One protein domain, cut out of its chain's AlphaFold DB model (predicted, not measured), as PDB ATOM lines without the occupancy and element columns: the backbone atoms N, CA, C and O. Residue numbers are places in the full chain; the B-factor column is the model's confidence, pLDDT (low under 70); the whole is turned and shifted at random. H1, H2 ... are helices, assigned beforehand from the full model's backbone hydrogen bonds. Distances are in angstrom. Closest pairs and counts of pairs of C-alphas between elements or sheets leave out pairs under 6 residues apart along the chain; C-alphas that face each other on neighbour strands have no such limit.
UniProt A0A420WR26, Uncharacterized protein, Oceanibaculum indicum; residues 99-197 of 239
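Overview. This is residues 99 to 197 of the 239 residues of an uncharacterized protein of Oceanibaculum indicum (UniProt A0A420WR26). Three long helices, H1, H3 and H5, overlap end after end in a rod; H2 and H4 fold back on H1 and H3. The printed part has 99 residues and five named helices, H1 to H5: all helix. It is loose, radius of gyration of the C-alphas 17.8 A, spanning 67 by 19 by 15 A.

Arrangement. The hub, H3, residues 133 to 156, touches H1, residues 99 to 116, with 133 to 137 alone, closest at C-alphas 133 and 110, 5.4 A. It touches H5, residues 175 to 196, with 142 to 153 alone, closest at C-alphas 146 and 175, 6.1 A. H3 and H4, residues 164 to 170, form a hairpin, as do H1 and H2, residues 120 to 128. Outside H2, with 3 of 5, every helix O i to N i+4 pair is within hydrogen-bond range.

Along the chain. H3 is 34.9 A long. C-alpha 99 is at (-67.903, -11.166, 14.089), C-alpha 196 at (-28.554, 26.322, -22.116).

Size, cuts and confidence. The printed part has no cut. Residues 191 to 197 stand free; 192 to 197 have pLDDT under 70.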
ATOM      1  N   ALA A  99     -68.235 -12.456  14.685       76.00
ATOM      2  CA  ALA A  99     -67.903 -11.166  14.089       76.00
ATOM      3  C   ALA A  99     -66.628 -10.558  14.700       76.00
ATOM      4  O   ALA A  99     -65.757 -10.116  13.953       76.00
ATOM      5  N   ASP A 100     -66.474 -10.614  16.025       79.50
ATOM      6  CA  ASP A 100     -65.271 -10.131  16.717       79.50
ATOM      7  C   ASP A 100     -64.034 -10.933  16.299       79.50
ATOM      8  O   ASP A 100     -62.978 -10.366  16.013       79.50
ATOM      9  N   GLN A 101     -64.176 -12.257  16.174       84.44
ATOM     10  CA  GLN A 101     -63.094 -13.116  15.696       84.44
ATOM     11  C   GLN A 101     -62.711 -12.798  14.243       84.44
ATOM     12  O   GLN A 101     -61.526 -12.685  13.933       84.44
ATOM     13  N   ALA A 102     -63.692 -12.581  13.359       82.81
ATOM     14  CA  ALA A 102     -63.428 -12.198  11.972       82.81
ATOM     15  C   ALA A 102     -62.712 -10.839  11.870       82.81
ATOM     16  O   ALA A 102     -61.817 -10.663  11.038       82.81
ATOM     17  N   GLN A 103     -63.063  -9.886  12.736       83.94
ATOM     18  CA  GLN A 103     -62.411  -8.580  12.794       83.94
ATOM     19  C   GLN A 103     -60.965  -8.683  13.300       83.94
ATOM     20  O   GLN A 103     -60.073  -8.035  12.746       83.94
ATOM     21  N   LEU A 104     -60.705  -9.533  14.299       86.56
ATOM     22  CA  LEU A 104     -59.352  -9.830  14.778       86.56
ATOM     23  C   LEU A 104     -58.496 -10.497  13.694       86.56
ATOM     24  O   LEU A 104     -57.355 -10.081  13.474       86.56
ATOM     25  N   ASP A 105     -59.047 -11.475  12.973       89.19
ATOM     26  CA  ASP A 105     -58.348 -12.165  11.886       89.19
ATOM     27  C   ASP A 105     -58.001 -11.199  10.744       89.19
ATOM     28  O   ASP A 105     -56.886 -11.217  10.212       89.19
ATOM     29  N   ARG A 106     -58.925 -10.296  10.397       88.44
ATOM     30  CA  ARG A 106     -58.690  -9.242   9.405       88.44
ATOM     31  C   ARG A 106     -57.600  -8.271   9.856       88.44
ATOM     32  O   ARG A 106     -56.691  -7.966   9.081       88.44
ATOM     33  N   ALA A 107     -57.657  -7.805  11.103       88.81
ATOM     34  CA  ALA A 107     -56.643  -6.917  11.662       88.81
ATOM     35  C   ALA A 107     -55.251  -7.576  11.663       88.81
ATOM     36  O   ALA A 107     -54.263  -6.934  11.300       88.81
ATOM     37  N   ALA A 108     -55.178  -8.871  11.987       91.25
ATOM     38  CA  ALA A 108     -53.944  -9.647  11.933       91.25
ATOM     39  C   ALA A 108     -53.387  -9.756  10.503       91.25
ATOM     40  O   ALA A 108     -52.186  -9.563  10.299       91.25
ATOM     41  N   GLN A 109     -54.243  -9.992   9.502       92.06
ATOM     42  CA  GLN A 109     -53.833 -10.031   8.091       92.06
ATOM     43  C   GLN A 109     -53.273  -8.686   7.613       92.06
ATOM     44  O   GLN A 109     -52.230  -8.647   6.959       92.06
ATOM     45  N   ILE A 110     -53.927  -7.573   7.962       90.44
ATOM     46  CA  ILE A 110     -53.460  -6.224   7.606       90.44
ATOM     47  C   ILE A 110     -52.108  -5.926   8.264       90.44
ATOM     48  O   ILE A 110     -51.204  -5.400   7.610       90.44
ATOM     49  N   ALA A 111     -51.948  -6.283   9.540       90.69
ATOM     50  CA  ALA A 111     -50.695  -6.097  10.264       90.69
ATOM     51  C   ALA A 111     -49.543  -6.901   9.639       90.69
ATOM     52  O   ALA A 111     -48.454  -6.356   9.445       90.69
ATOM     53  N   ASP A 112     -49.788  -8.160   9.268       92.31
ATOM     54  CA  ASP A 112     -48.800  -9.024   8.616       92.31
ATOM     55  C   ASP A 112     -48.401  -8.500   7.226       92.31
ATOM     56  O   ASP A 112     -47.211  -8.420   6.913       92.31
ATOM     57  N   LEU A 113     -49.362  -8.047   6.413       91.25
ATOM     58  CA  LEU A 113     -49.078  -7.399   5.126       91.25
ATOM     59  C   LEU A 113     -48.195  -6.157   5.305       91.25
ATOM     60  O   LEU A 113     -47.171  -6.011   4.636       91.25
ATOM     61  N   CYS A 114     -48.543  -5.280   6.245       88.94
ATOM     62  CA  CYS A 114     -47.760  -4.076   6.513       88.94
ATOM     63  C   CYS A 114     -46.342  -4.405   7.002       88.94
ATOM     64  O   CYS A 114     -45.380  -3.770   6.567       88.94
ATOM     65  N   ALA A 115     -46.189  -5.423   7.855       89.44
ATOM     66  CA  ALA A 115     -44.888  -5.874   8.341       89.44
ATOM     67  C   ALA A 115     -44.022  -6.463   7.215       89.44
ATOM     68  O   ALA A 115     -42.860  -6.081   7.074       89.44
ATOM     69  N   LYS A 116     -44.592  -7.330   6.366       89.00
ATOM     70  CA  LYS A 116     -43.904  -7.937   5.209       89.00
ATOM     71  C   LYS A 116     -43.366  -6.904   4.227       89.00
ATOM     72  O   LYS A 116     -42.316  -7.115   3.623       89.00
ATOM     73  N   HIS A 117     -44.070  -5.789   4.080       84.19
ATOM     74  CA  HIS A 117     -43.684  -4.704   3.186       84.19
ATOM     75  C   HIS A 117     -42.929  -3.557   3.879       84.19
ATOM     76  O   HIS A 117     -42.641  -2.550   3.233       84.19
ATOM     77  N   GLY A 118     -42.569  -3.709   5.159       81.62
ATOM     78  CA  GLY A 118     -41.720  -2.757   5.881       81.62
ATOM     79  C   GLY A 118     -42.401  -1.444   6.278       81.62
ATOM     80  O   GLY A 118     -41.704  -0.458   6.491       81.62
ATOM     81  N   VAL A 119     -43.734  -1.425   6.383       86.19
ATOM     82  CA  VAL A 119     -44.548  -0.257   6.786       86.19
ATOM     83  C   VAL A 119     -45.472  -0.564   7.981       86.19
ATOM     84  O   VAL A 119     -46.678  -0.299   7.919       86.19
ATOM     85  N   PRO A 120     -44.965  -1.154   9.083       85.12
ATOM     86  CA  PRO A 120     -45.797  -1.583  10.213       85.12
ATOM     87  C   PRO A 120     -46.598  -0.437  10.851       85.12
ATOM     88  O   PRO A 120     -47.704  -0.653  11.343       85.12
ATOM     89  N   GLU A 121     -46.098   0.799  10.797       87.56
ATOM     90  CA  GLU A 121     -46.766   1.986  11.335       87.56
ATOM     91  C   GLU A 121     -48.083   2.328  10.620       87.56
ATOM     92  O   GLU A 121     -48.940   3.000  11.195       87.56
ATOM     93  N   LYS A 122     -48.276   1.847   9.383       84.94
ATOM     94  CA  LYS A 122     -49.488   2.088   8.585       84.94
ATOM     95  C   LYS A 122     -50.625   1.112   8.872       84.94
ATOM     96  O   LYS A 122     -51.766   1.436   8.553       84.94
ATOM     97  N   ALA A 123     -50.345  -0.020   9.521       85.31
ATOM     98  CA  ALA A 123     -51.348  -1.043   9.817       85.31
ATOM     99  C   ALA A 123     -52.530  -0.482  10.618       85.31
ATOM    100  O   ALA A 123     -53.682  -0.721  10.275       85.31
ATOM    101  N   SER A 124     -52.239   0.325  11.643       86.25
ATOM    102  CA  SER A 124     -53.264   0.951  12.487       86.25
ATOM    103  C   SER A 124     -54.231   1.832  11.690       86.25
ATOM    104  O   SER A 124     -55.436   1.745  11.897       86.25
ATOM    105  N   GLY A 125     -53.721   2.624  10.742       88.50
ATOM    106  CA  GLY A 125     -54.544   3.465   9.872       88.50
ATOM    107  C   GLY A 125     -55.466   2.637   8.981       88.50
ATOM    108  O   GLY A 125     -56.663   2.877   8.961       88.50
ATOM    109  N   PHE A 126     -54.938   1.599   8.326       90.19
ATOM    110  CA  PHE A 126     -55.749   0.732   7.463       90.19
ATOM    111  C   PHE A 126     -56.837  -0.039   8.219       90.19
ATOM    112  O   PHE A 126     -57.916  -0.257   7.672       90.19
ATOM    113  N   ILE A 127     -56.563  -0.437   9.466       89.38
ATOM    114  CA  ILE A 127     -57.547  -1.088  10.341       89.38
ATOM    115  C   ILE A 127     -58.648  -0.096  10.741       89.38
ATOM    116  O   ILE A 127     -59.822  -0.451  10.711       89.38
ATOM    117  N   LEU A 128     -58.285   1.142  11.097       91.25
ATOM    118  CA  LEU A 128     -59.245   2.188  11.475       91.25
ATOM    119  C   LEU A 128     -60.117   2.643  10.302       91.25
ATOM    120  O   LEU A 128     -61.302   2.903  10.491       91.25
ATOM    121  N   ASP A 129     -59.539   2.708   9.104       88.75
ATOM    122  CA  ASP A 129     -60.230   3.099   7.872       88.75
ATOM    123  C   ASP A 129     -61.075   1.958   7.272       88.75
ATOM    124  O   ASP A 129     -61.643   2.117   6.192       88.75
ATOM    125  N   ASP A 130     -61.143   0.805   7.950       89.19
ATOM    126  CA  ASP A 130     -61.865  -0.392   7.514       89.19
ATOM    127  C   ASP A 130     -61.510  -0.799   6.072       89.19
ATOM    128  O   ASP A 130     -62.361  -1.176   5.261       89.19
ATOM    129  N   ILE A 131     -60.216  -0.755   5.735       89.69
ATOM    130  CA  ILE A 131     -59.719  -1.120   4.402       89.69
ATOM    131  C   ILE A 131     -59.506  -2.631   4.325       89.69
ATOM    132  O   ILE A 131     -58.976  -3.256   5.245       89.69
ATOM    133  N   GLU A 132     -59.988  -3.259   3.254       92.31
ATOM    134  CA  GLU A 132     -59.877  -4.709   3.072       92.31
ATOM    135  C   GLU A 132     -58.413  -5.130   2.852       92.31
ATOM    136  O   GLU A 132     -57.686  -4.428   2.140       92.31
ATOM    137  N   PRO A 133     -57.958  -6.288   3.376       90.38
ATOM    138  CA  PRO A 133     -56.569  -6.739   3.228       90.38
ATOM    139  C   PRO A 133     -56.084  -6.764   1.770       90.38
ATOM    140  O   PRO A 133     -54.961  -6.357   1.476       90.38
ATOM    141  N   ALA A 134     -56.955  -7.168   0.838       91.44
ATOM    142  CA  ALA A 134     -56.653  -7.187  -0.594       91.44
ATOM    143  C   ALA A 134     -56.396  -5.782  -1.172       91.44
ATOM    144  O   ALA A 134     -55.566  -5.611  -2.070       91.44
ATOM    145  N   GLU A 135     -57.090  -4.763  -0.660       90.62
ATOM    146  CA  GLU A 135     -56.861  -3.380  -1.070       90.62
ATOM    147  C   GLU A 135     -55.583  -2.827  -0.431       90.62
ATOM    148  O   GLU A 135     -54.796  -2.181  -1.119       90.62
ATOM    149  N   VAL A 136     -55.299  -3.161   0.835       90.88
ATOM    150  CA  VAL A 136     -54.021  -2.820   1.489       90.88
ATOM    151  C   VAL A 136     -52.836  -3.352   0.678       90.88
ATOM    152  O   VAL A 136     -51.910  -2.599   0.369       90.88
ATOM    153  N   GLU A 137     -52.883  -4.619   0.264       92.19
ATOM    154  CA  GLU A 137     -51.844  -5.233  -0.570       92.19
ATOM    155  C   GLU A 137     -51.668  -4.487  -1.906       92.19
ATOM    156  O   GLU A 137     -50.544  -4.159  -2.302       92.19
ATOM    157  N   ARG A 138     -52.771  -4.130  -2.579       91.00
ATOM    158  CA  ARG A 138     -52.722  -3.331  -3.816       91.00
ATOM    159  C   ARG A 138     -52.119  -1.948  -3.606       91.00
ATOM    160  O   ARG A 138     -51.328  -1.503  -4.442       91.00
ATOM    161  N   LEU A 139     -52.493  -1.252  -2.535       90.31
ATOM    162  CA  LEU A 139     -52.011   0.095  -2.229       90.31
ATOM    163  C   LEU A 139     -50.506   0.095  -1.958       90.31
ATOM    164  O   LEU A 139     -49.781   0.916  -2.527       90.31
ATOM    165  N   ILE A 140     -50.036  -0.860  -1.156       90.56
ATOM    166  CA  ILE A 140     -48.616  -1.040  -0.850       90.56
ATOM    167  C   ILE A 140     -47.835  -1.419  -2.116       90.56
ATOM    168  O   ILE A 140     -46.811  -0.801  -2.419       90.56
ATOM    169  N   GLY A 141     -48.337  -2.377  -2.902       89.75
ATOM    170  CA  GLY A 141     -47.710  -2.788  -4.159       89.75
ATOM    171  C   GLY A 141     -47.604  -1.640  -5.166       89.75
ATOM    172  O   GLY A 141     -46.559  -1.445  -5.791       89.75
ATOM    173  N   ARG A 142     -48.653  -0.814  -5.274       91.19
ATOM    174  CA  ARG A 142     -48.646   0.400  -6.100       91.19
ATOM    175  C   ARG A 142     -47.607   1.405  -5.612       91.19
ATOM    176  O   ARG A 142     -46.844   1.909  -6.434       91.19
ATOM    177  N   ALA A 143     -47.571   1.693  -4.313       90.00
ATOM    178  CA  ALA A 143     -46.615   2.633  -3.738       90.00
ATOM    179  C   ALA A 143     -45.168   2.186  -3.993       90.00
ATOM    180  O   ALA A 143     -44.364   2.969  -4.492       90.00
ATOM    181  N   SER A 144     -44.870   0.903  -3.767       90.50
ATOM    182  CA  SER A 144     -43.556   0.312  -4.045       90.50
ATOM    183  C   SER A 144     -43.159   0.432  -5.522       90.50
ATOM    184  O   SER A 144     -42.048   0.862  -5.841       90.50
ATOM    185  N   ALA A 145     -44.084   0.145  -6.445       89.81
ATOM    186  CA  ALA A 145     -43.828   0.269  -7.879       89.81
ATOM    187  C   ALA A 145     -43.558   1.720  -8.318       89.81
ATOM    188  O   ALA A 145     -42.702   1.949  -9.173       89.81
ATOM    189  N   ILE A 146     -44.271   2.697  -7.744       90.75
ATOM    190  CA  ILE A 146     -44.055   4.123  -8.025       90.75
ATOM    191  C   ILE A 146     -42.692   4.574  -7.492       90.75
ATOM    192  O   ILE A 146     -41.939   5.207  -8.230       90.75
ATOM    193  N   THR A 147     -42.332   4.197  -6.262       91.06
ATOM    194  CA  THR A 147     -41.013   4.503  -5.689       91.06
ATOM    195  C   THR A 147     -39.888   3.927  -6.543       91.06
ATOM    196  O   THR A 147     -38.990   4.663  -6.948       91.06
ATOM    197  N   ALA A 148     -39.970   2.645  -6.915       90.12
ATOM    198  CA  ALA A 148     -38.956   1.996  -7.746       90.12
ATOM    199  C   ALA A 148     -38.804   2.660  -9.126       90.12
ATOM    200  O   ALA A 148     -37.694   2.776  -9.645       90.12
ATOM    201  N   LEU A 149     -39.912   3.107  -9.724       91.44
ATOM    202  CA  LEU A 149     -39.912   3.812 -11.001       91.44
ATOM    203  C   LEU A 149     -39.172   5.156 -10.911       91.44
ATOM    204  O   LEU A 149     -38.327   5.442 -11.760       91.44
ATOM    205  N   VAL A 150     -39.476   5.962  -9.893       90.81
ATOM    206  CA  VAL A 150     -38.834   7.268  -9.680       90.81
ATOM    207  C   VAL A 150     -37.359   7.092  -9.319       90.81
ATOM    208  O   VAL A 150     -36.518   7.786  -9.878       90.81
ATOM    209  N   GLU A 151     -37.006   6.114  -8.480       91.69
ATOM    210  CA  GLU A 151     -35.605   5.801  -8.167       91.69
ATOM    211  C   GLU A 151     -34.803   5.390  -9.408       91.69
ATOM    212  O   GLU A 151     -33.647   5.788  -9.569       91.69
ATOM    213  N   GLN A 152     -35.388   4.581 -10.298       89.12
ATOM    214  CA  GLN A 152     -34.745   4.217 -11.561       89.12
ATOM    215  C   GLN A 152     -34.556   5.434 -12.467       89.12
ATOM    216  O   GLN A 152     -33.488   5.586 -13.055       89.12
ATOM    217  N   ALA A 153     -35.555   6.310 -12.558       88.62
ATOM    218  CA  ALA A 153     -35.452   7.540 -13.331       88.62
ATOM    219  C   ALA A 153     -34.408   8.505 -12.750       88.62
ATOM    220  O   ALA A 153     -33.597   9.041 -13.500       88.62
ATOM    221  N   HIS A 154     -34.330   8.634 -11.424       90.12
ATOM    222  CA  HIS A 154     -33.311   9.436 -10.747       90.12
ATOM    223  C   HIS A 154     -31.890   8.882 -10.959       90.12
ATOM    224  O   HIS A 154     -30.938   9.637 -11.132       90.12
ATOM    225  N   LYS A 155     -31.722   7.552 -11.021       89.06
ATOM    226  CA  LYS A 155     -30.436   6.931 -11.405       89.06
ATOM    227  C   LYS A 155     -30.020   7.266 -12.841       89.06
ATOM    228  O   LYS A 155     -28.828   7.238 -13.138       89.06
ATOM    229  N   ILE A 156     -30.982   7.534 -13.725       87.88
ATOM    230  CA  ILE A 156     -30.726   7.931 -15.116       87.88
ATOM    231  C   ILE A 156     -30.416   9.430 -15.194       87.88
ATOM    232  O   ILE A 156     -29.450   9.810 -15.854       87.88
ATOM    233  N   ASP A 157     -31.199  10.270 -14.514       83.88
ATOM    234  CA  ASP A 157     -30.962  11.708 -14.397       83.88
ATOM    235  C   ASP A 157     -31.128  12.166 -12.942       83.88
ATOM    236  O   ASP A 157     -32.239  12.281 -12.425       83.88
ATOM    237  N   ALA A 158     -30.002  12.466 -12.290       88.50
ATOM    238  CA  ALA A 158     -29.950  12.850 -10.877       88.50
ATOM    239  C   ALA A 158     -30.621  14.202 -10.571       88.50
ATOM    240  O   ALA A 158     -30.697  14.608  -9.413       88.50
ATOM    241  N   ARG A 159     -31.078  14.928 -11.598       86.62
ATOM    242  CA  ARG A 159     -31.826  16.182 -11.442       86.62
ATOM    243  C   ARG A 159     -33.318  15.955 -11.232       86.62
ATOM    244  O   ARG A 159     -34.002  16.903 -10.869       86.62
ATOM    245  N   LEU A 160     -33.806  14.733 -11.459       87.88
ATOM    246  CA  LEU A 160     -35.179  14.358 -11.149       87.88
ATOM    247  C   LEU A 160     -35.419  14.483  -9.641       87.88
ATOM    248  O   LEU A 160     -34.605  13.999  -8.847       87.88
ATOM    249  N   ASP A 161     -36.537  15.092  -9.253       87.00
ATOM    250  CA  ASP A 161     -36.865  15.284  -7.846       87.00
ATOM    251  C   ASP A 161     -37.042  13.948  -7.101       87.00
ATOM    252  O   ASP A 161     -37.771  13.046  -7.520       87.00
ATOM    253  N   VAL A 162     -36.380  13.850  -5.949       78.38
ATOM    254  CA  VAL A 162     -36.445  12.702  -5.037       78.38
ATOM    255  C   VAL A 162     -37.790  12.681  -4.287       78.38
ATOM    256  O   VAL A 162     -38.237  11.622  -3.843       78.38
ATOM    257  N   GLY A 163     -38.466  13.831  -4.174       86.94
ATOM    258  CA  GLY A 163     -39.805  13.974  -3.596       86.94
ATOM    259  C   GLY A 163     -40.949  13.487  -4.494       86.94
ATOM    260  O   GLY A 163     -42.001  13.102  -3.977       86.94
ATOM    261  N   MET A 164     -40.732  13.393  -5.808       90.69
ATOM    262  CA  MET A 164     -41.760  13.075  -6.808       90.69
ATOM    263  C   MET A 164     -42.525  11.774  -6.518       90.69
ATOM    264  O   MET A 164     -43.743  11.705  -6.686       90.69
ATOM    265  N   ALA A 165     -41.841  10.731  -6.031       89.56
ATOM    266  CA  ALA A 165     -42.491   9.470  -5.662       89.56
ATOM    267  C   ALA A 165     -43.551   9.677  -4.573       89.56
ATOM    268  O   ALA A 165     -44.658   9.144  -4.660       89.56
ATOM    269  N   ARG A 166     -43.227  10.486  -3.560       90.31
ATOM    270  CA  ARG A 166     -44.118  10.776  -2.437       90.31
ATOM    271  C   ARG A 166     -45.349  11.553  -2.894       90.31
ATOM    272  O   ARG A 166     -46.449  11.240  -2.448       90.31
ATOM    273  N   GLU A 167     -45.179  12.520  -3.790       92.06
ATOM    274  CA  GLU A 167     -46.280  13.318  -4.344       92.06
ATOM    275  C   GLU A 167     -47.222  12.480  -5.220       92.06
ATOM    276  O   GLU A 167     -48.449  12.564  -5.101       92.06
ATOM    277  N   LEU A 168     -46.662  11.598  -6.051       89.62
ATOM    278  CA  LEU A 168     -47.438  10.683  -6.889       89.62
ATOM    279  C   LEU A 168     -48.230   9.674  -6.050       89.62
ATOM    280  O   LEU A 168     -49.387   9.386  -6.352       89.62
ATOM    281  N   ILE A 169     -47.645   9.169  -4.964       89.94
ATOM    282  CA  ILE A 169     -48.344   8.272  -4.036       89.94
ATOM    283  C   ILE A 169     -49.458   9.023  -3.295       89.94
ATOM    284  O   ILE A 169     -50.574   8.511  -3.201       89.94
ATOM    285  N   ALA A 170     -49.185  10.235  -2.804       89.00
ATOM    286  CA  ALA A 170     -50.153  11.040  -2.058       89.00
ATOM    287  C   ALA A 170     -51.345  11.496  -2.915       89.00
ATOM    288  O   ALA A 170     -52.467  11.549  -2.420       89.00
ATOM    289  N   SER A 171     -51.125  11.774  -4.202       89.06
ATOM    290  CA  SER A 171     -52.199  12.108  -5.151       89.06
ATOM    291  C   SER A 171     -53.018  10.892  -5.603       89.06
ATOM    292  O   SER A 171     -53.996  11.043  -6.332       89.06
ATOM    293  N   GLY A 172     -52.645   9.681  -5.172       86.19
ATOM    294  CA  GLY A 172     -53.325   8.446  -5.551       86.19
ATOM    295  C   GLY A 172     -53.080   8.033  -7.003       86.19
ATOM    296  O   GLY A 172     -53.848   7.223  -7.532       86.19
ATOM    297  N   ALA A 173     -52.026   8.555  -7.639       88.94
ATOM    298  CA  ALA A 173     -51.717   8.293  -9.036       88.94
ATOM    299  C   ALA A 173     -51.595   6.789  -9.316       88.94
ATOM    300  O   ALA A 173     -51.022   6.006  -8.549       88.94
ATOM    301  N   SER A 174     -52.115   6.363 -10.461       89.94
ATOM    302  CA  SER A 174     -51.853   5.029 -10.989       89.94
ATOM    303  C   SER A 174     -50.397   4.906 -11.455       89.94
ATOM    304  O   SER A 174     -49.743   5.886 -11.809       89.94
ATOM    305  N   ILE A 175     -49.892   3.673 -11.567       89.38
ATOM    306  CA  ILE A 175     -48.536   3.407 -12.091       89.38
ATOM    307  C   ILE A 175     -48.354   4.004 -13.501       89.38
ATOM    308  O   ILE A 175     -47.266   4.453 -13.866       89.38
ATOM    309  N   LYS A 176     -49.421   4.031 -14.310       89.56
ATOM    310  CA  LYS A 176     -49.398   4.600 -15.664       89.56
ATOM    311  C   LYS A 176     -49.260   6.123 -15.638       89.56
ATOM    312  O   LYS A 176     -48.505   6.670 -16.437       89.56
ATOM    313  N   GLU A 177     -49.971   6.789 -14.735       91.19
ATOM    314  CA  GLU A 177     -49.872   8.239 -14.542       91.19
ATOM    315  C   GLU A 177     -48.512   8.622 -13.968       91.19
ATOM    316  O   GLU A 177     -47.872   9.512 -14.517       91.19
ATOM    317  N   ALA A 178     -48.014   7.877 -12.977       89.75
ATOM    318  CA  ALA A 178     -46.665   8.044 -12.445       89.75
ATOM    319  C   ALA A 178     -45.600   7.926 -13.547       89.75
ATOM    320  O   ALA A 178     -44.723   8.777 -13.659       89.75
ATOM    321  N   ARG A 179     -45.718   6.931 -14.438       89.31
ATOM    322  CA  ARG A 179     -44.826   6.793 -15.602       89.31
ATOM    323  C   ARG A 179     -44.887   7.988 -16.536       89.31
ATOM    324  O   ARG A 179     -43.848   8.436 -17.003       89.31
ATOM    325  N   ARG A 180     -46.084   8.494 -16.823       91.62
ATOM    326  CA  ARG A 180     -46.239   9.673 -17.674       91.62
ATOM    327  C   ARG A 180     -45.625  10.912 -17.024       91.62
ATOM    328  O   ARG A 180     -44.923  11.641 -17.709       91.62
ATOM    329  N   ALA A 181     -45.859  11.113 -15.729       91.44
ATOM    330  CA  ALA A 181     -45.308  12.232 -14.976       91.44
ATOM    331  C   ALA A 181     -43.774  12.204 -14.984       91.44
ATOM    332  O   ALA A 181     -43.161  13.193 -15.362       91.44
ATOM    333  N   VAL A 182     -43.162  11.052 -14.682       90.06
ATOM    334  CA  VAL A 182     -41.699  10.881 -14.727       90.06
ATOM    335  C   VAL A 182     -41.138  11.175 -16.120       90.06
ATOM    336  O   VAL A 182     -40.128  11.857 -16.241       90.06
ATOM    337  N   ILE A 183     -41.792  10.692 -17.183       89.19
ATOM    338  CA  ILE A 183     -41.352  10.962 -18.562       89.19
ATOM    339  C   ILE A 183     -41.423  12.457 -18.884       89.19
ATOM    340  O   ILE A 183     -40.491  12.976 -19.491       89.19
ATOM    341  N   ASN A 184     -42.508  13.131 -18.499       90.12
ATOM    342  CA  ASN A 184     -42.669  14.563 -18.736       90.12
ATOM    343  C   ASN A 184     -41.593  15.367 -17.995       90.12
ATOM    344  O   ASN A 184     -40.916  16.171 -18.619       90.12
ATOM    345  N   GLU A 185     -41.363  15.071 -16.715       88.12
ATOM    346  CA  GLU A 185     -40.341  15.749 -15.911       88.12
ATOM    347  C   GLU A 185     -38.940  15.570 -16.519       88.12
ATOM    348  O   GLU A 185     -38.177  16.521 -16.668       88.12
ATOM    349  N   MET A 186     -38.606  14.353 -16.957       85.06
ATOM    350  CA  MET A 186     -37.339  14.098 -17.647       85.06
ATOM    351  C   MET A 186     -37.227  14.848 -18.983       85.06
ATOM    352  O   MET A 186     -36.124  15.255 -19.355       85.06
ATOM    353  N   ALA A 187     -38.333  15.021 -19.712       85.38
ATOM    354  CA  ALA A 187     -38.357  15.789 -20.956       85.38
ATOM    355  C   ALA A 187     -38.138  17.287 -20.687       85.38
ATOM    356  O   ALA A 187     -37.269  17.891 -21.311       85.38
ATOM    357  N   ASP A 188     -38.813  17.850 -19.686       84.88
ATOM    358  CA  ASP A 188     -38.668  19.255 -19.287       84.88
ATOM    359  C   ASP A 188     -37.233  19.558 -18.817       84.88
ATOM    360  O   ASP A 188     -36.611  20.564 -19.189       84.88
ATOM    361  N   ILE A 189     -36.648  18.632 -18.056       81.19
ATOM    362  CA  ILE A 189     -35.246  18.678 -17.636       81.19
ATOM    363  C   ILE A 189     -34.291  18.648 -18.849       81.19
ATOM    364  O   ILE A 189     -33.253  19.326 -18.831       81.19
ATOM    365  N   ALA A 190     -34.600  17.868 -19.890       74.50
ATOM    366  CA  ALA A 190     -33.804  17.794 -21.116       74.50
ATOM    367  C   ALA A 190     -33.917  19.078 -21.954       74.50
ATOM    368  O   ALA A 190     -32.892  19.608 -22.396       74.50
ATOM    369  N   ASP A 191     -35.121  19.630 -22.094       71.94
ATOM    370  CA  ASP A 191     -35.376  20.877 -22.821       71.94
ATOM    371  C   ASP A 191     -34.658  22.062 -22.165       71.94
ATOM    372  O   ASP A 191     -34.010  22.870 -22.838       71.94
ATOM    373  N   THR A 192     -34.634  22.102 -20.832       68.06
ATOM    374  CA  THR A 192     -33.902  23.129 -20.076       68.06
ATOM    375  C   THR A 192     -32.381  23.059 -20.311       68.06
ATOM    376  O   THR A 192     -31.696  24.087 -20.315       68.06
ATOM    377  N   VAL A 193     -31.821  21.864 -20.552       59.38
ATOM    378  CA  VAL A 193     -30.393  21.695 -20.907       59.38
ATOM    379  C   VAL A 193     -30.125  22.113 -22.338       59.38
ATOM    380  O   VAL A 193     -29.115  22.767 -22.596       59.38
ATOM    381  N   MET A 194     -31.014  21.753 -23.262       51.12
ATOM    382  CA  MET A 194     -30.888  22.120 -24.670       51.12
ATOM    383  C   MET A 194     -30.897  23.641 -24.841       51.12
ATOM    384  O   MET A 194     -30.048  24.166 -25.556       51.12
ATOM    385  N   ILE A 195     -31.766  24.361 -24.122       53.03
ATOM    386  CA  ILE A 195     -31.817  25.833 -24.151       53.03
ATOM    387  C   ILE A 195     -30.512  26.455 -23.625       53.03
ATOM    388  O   ILE A 195     -30.049  27.457 -24.165       53.03
ATOM    389  N   ARG A 196     -29.862  25.853 -22.616       50.53
ATOM    390  CA  ARG A 196     -28.554  26.322 -22.116       50.53
ATOM    391  C   ARG A 196     -27.376  26.008 -23.044       50.53
ATOM    392  O   ARG A 196     -26.355  26.680 -22.934       50.53
ATOM    393  N   ASN A 197     -27.509  25.022 -23.930       49.53
ATOM    394  CA  ASN A 197     -26.433  24.527 -24.794       49.53
ATOM    395  C   ASN A 197     -26.579  24.914 -26.277       49.53
ATOM    396  O   ASN A 197     -25.824  24.402 -27.105       49.53
TER     397      ASN A 197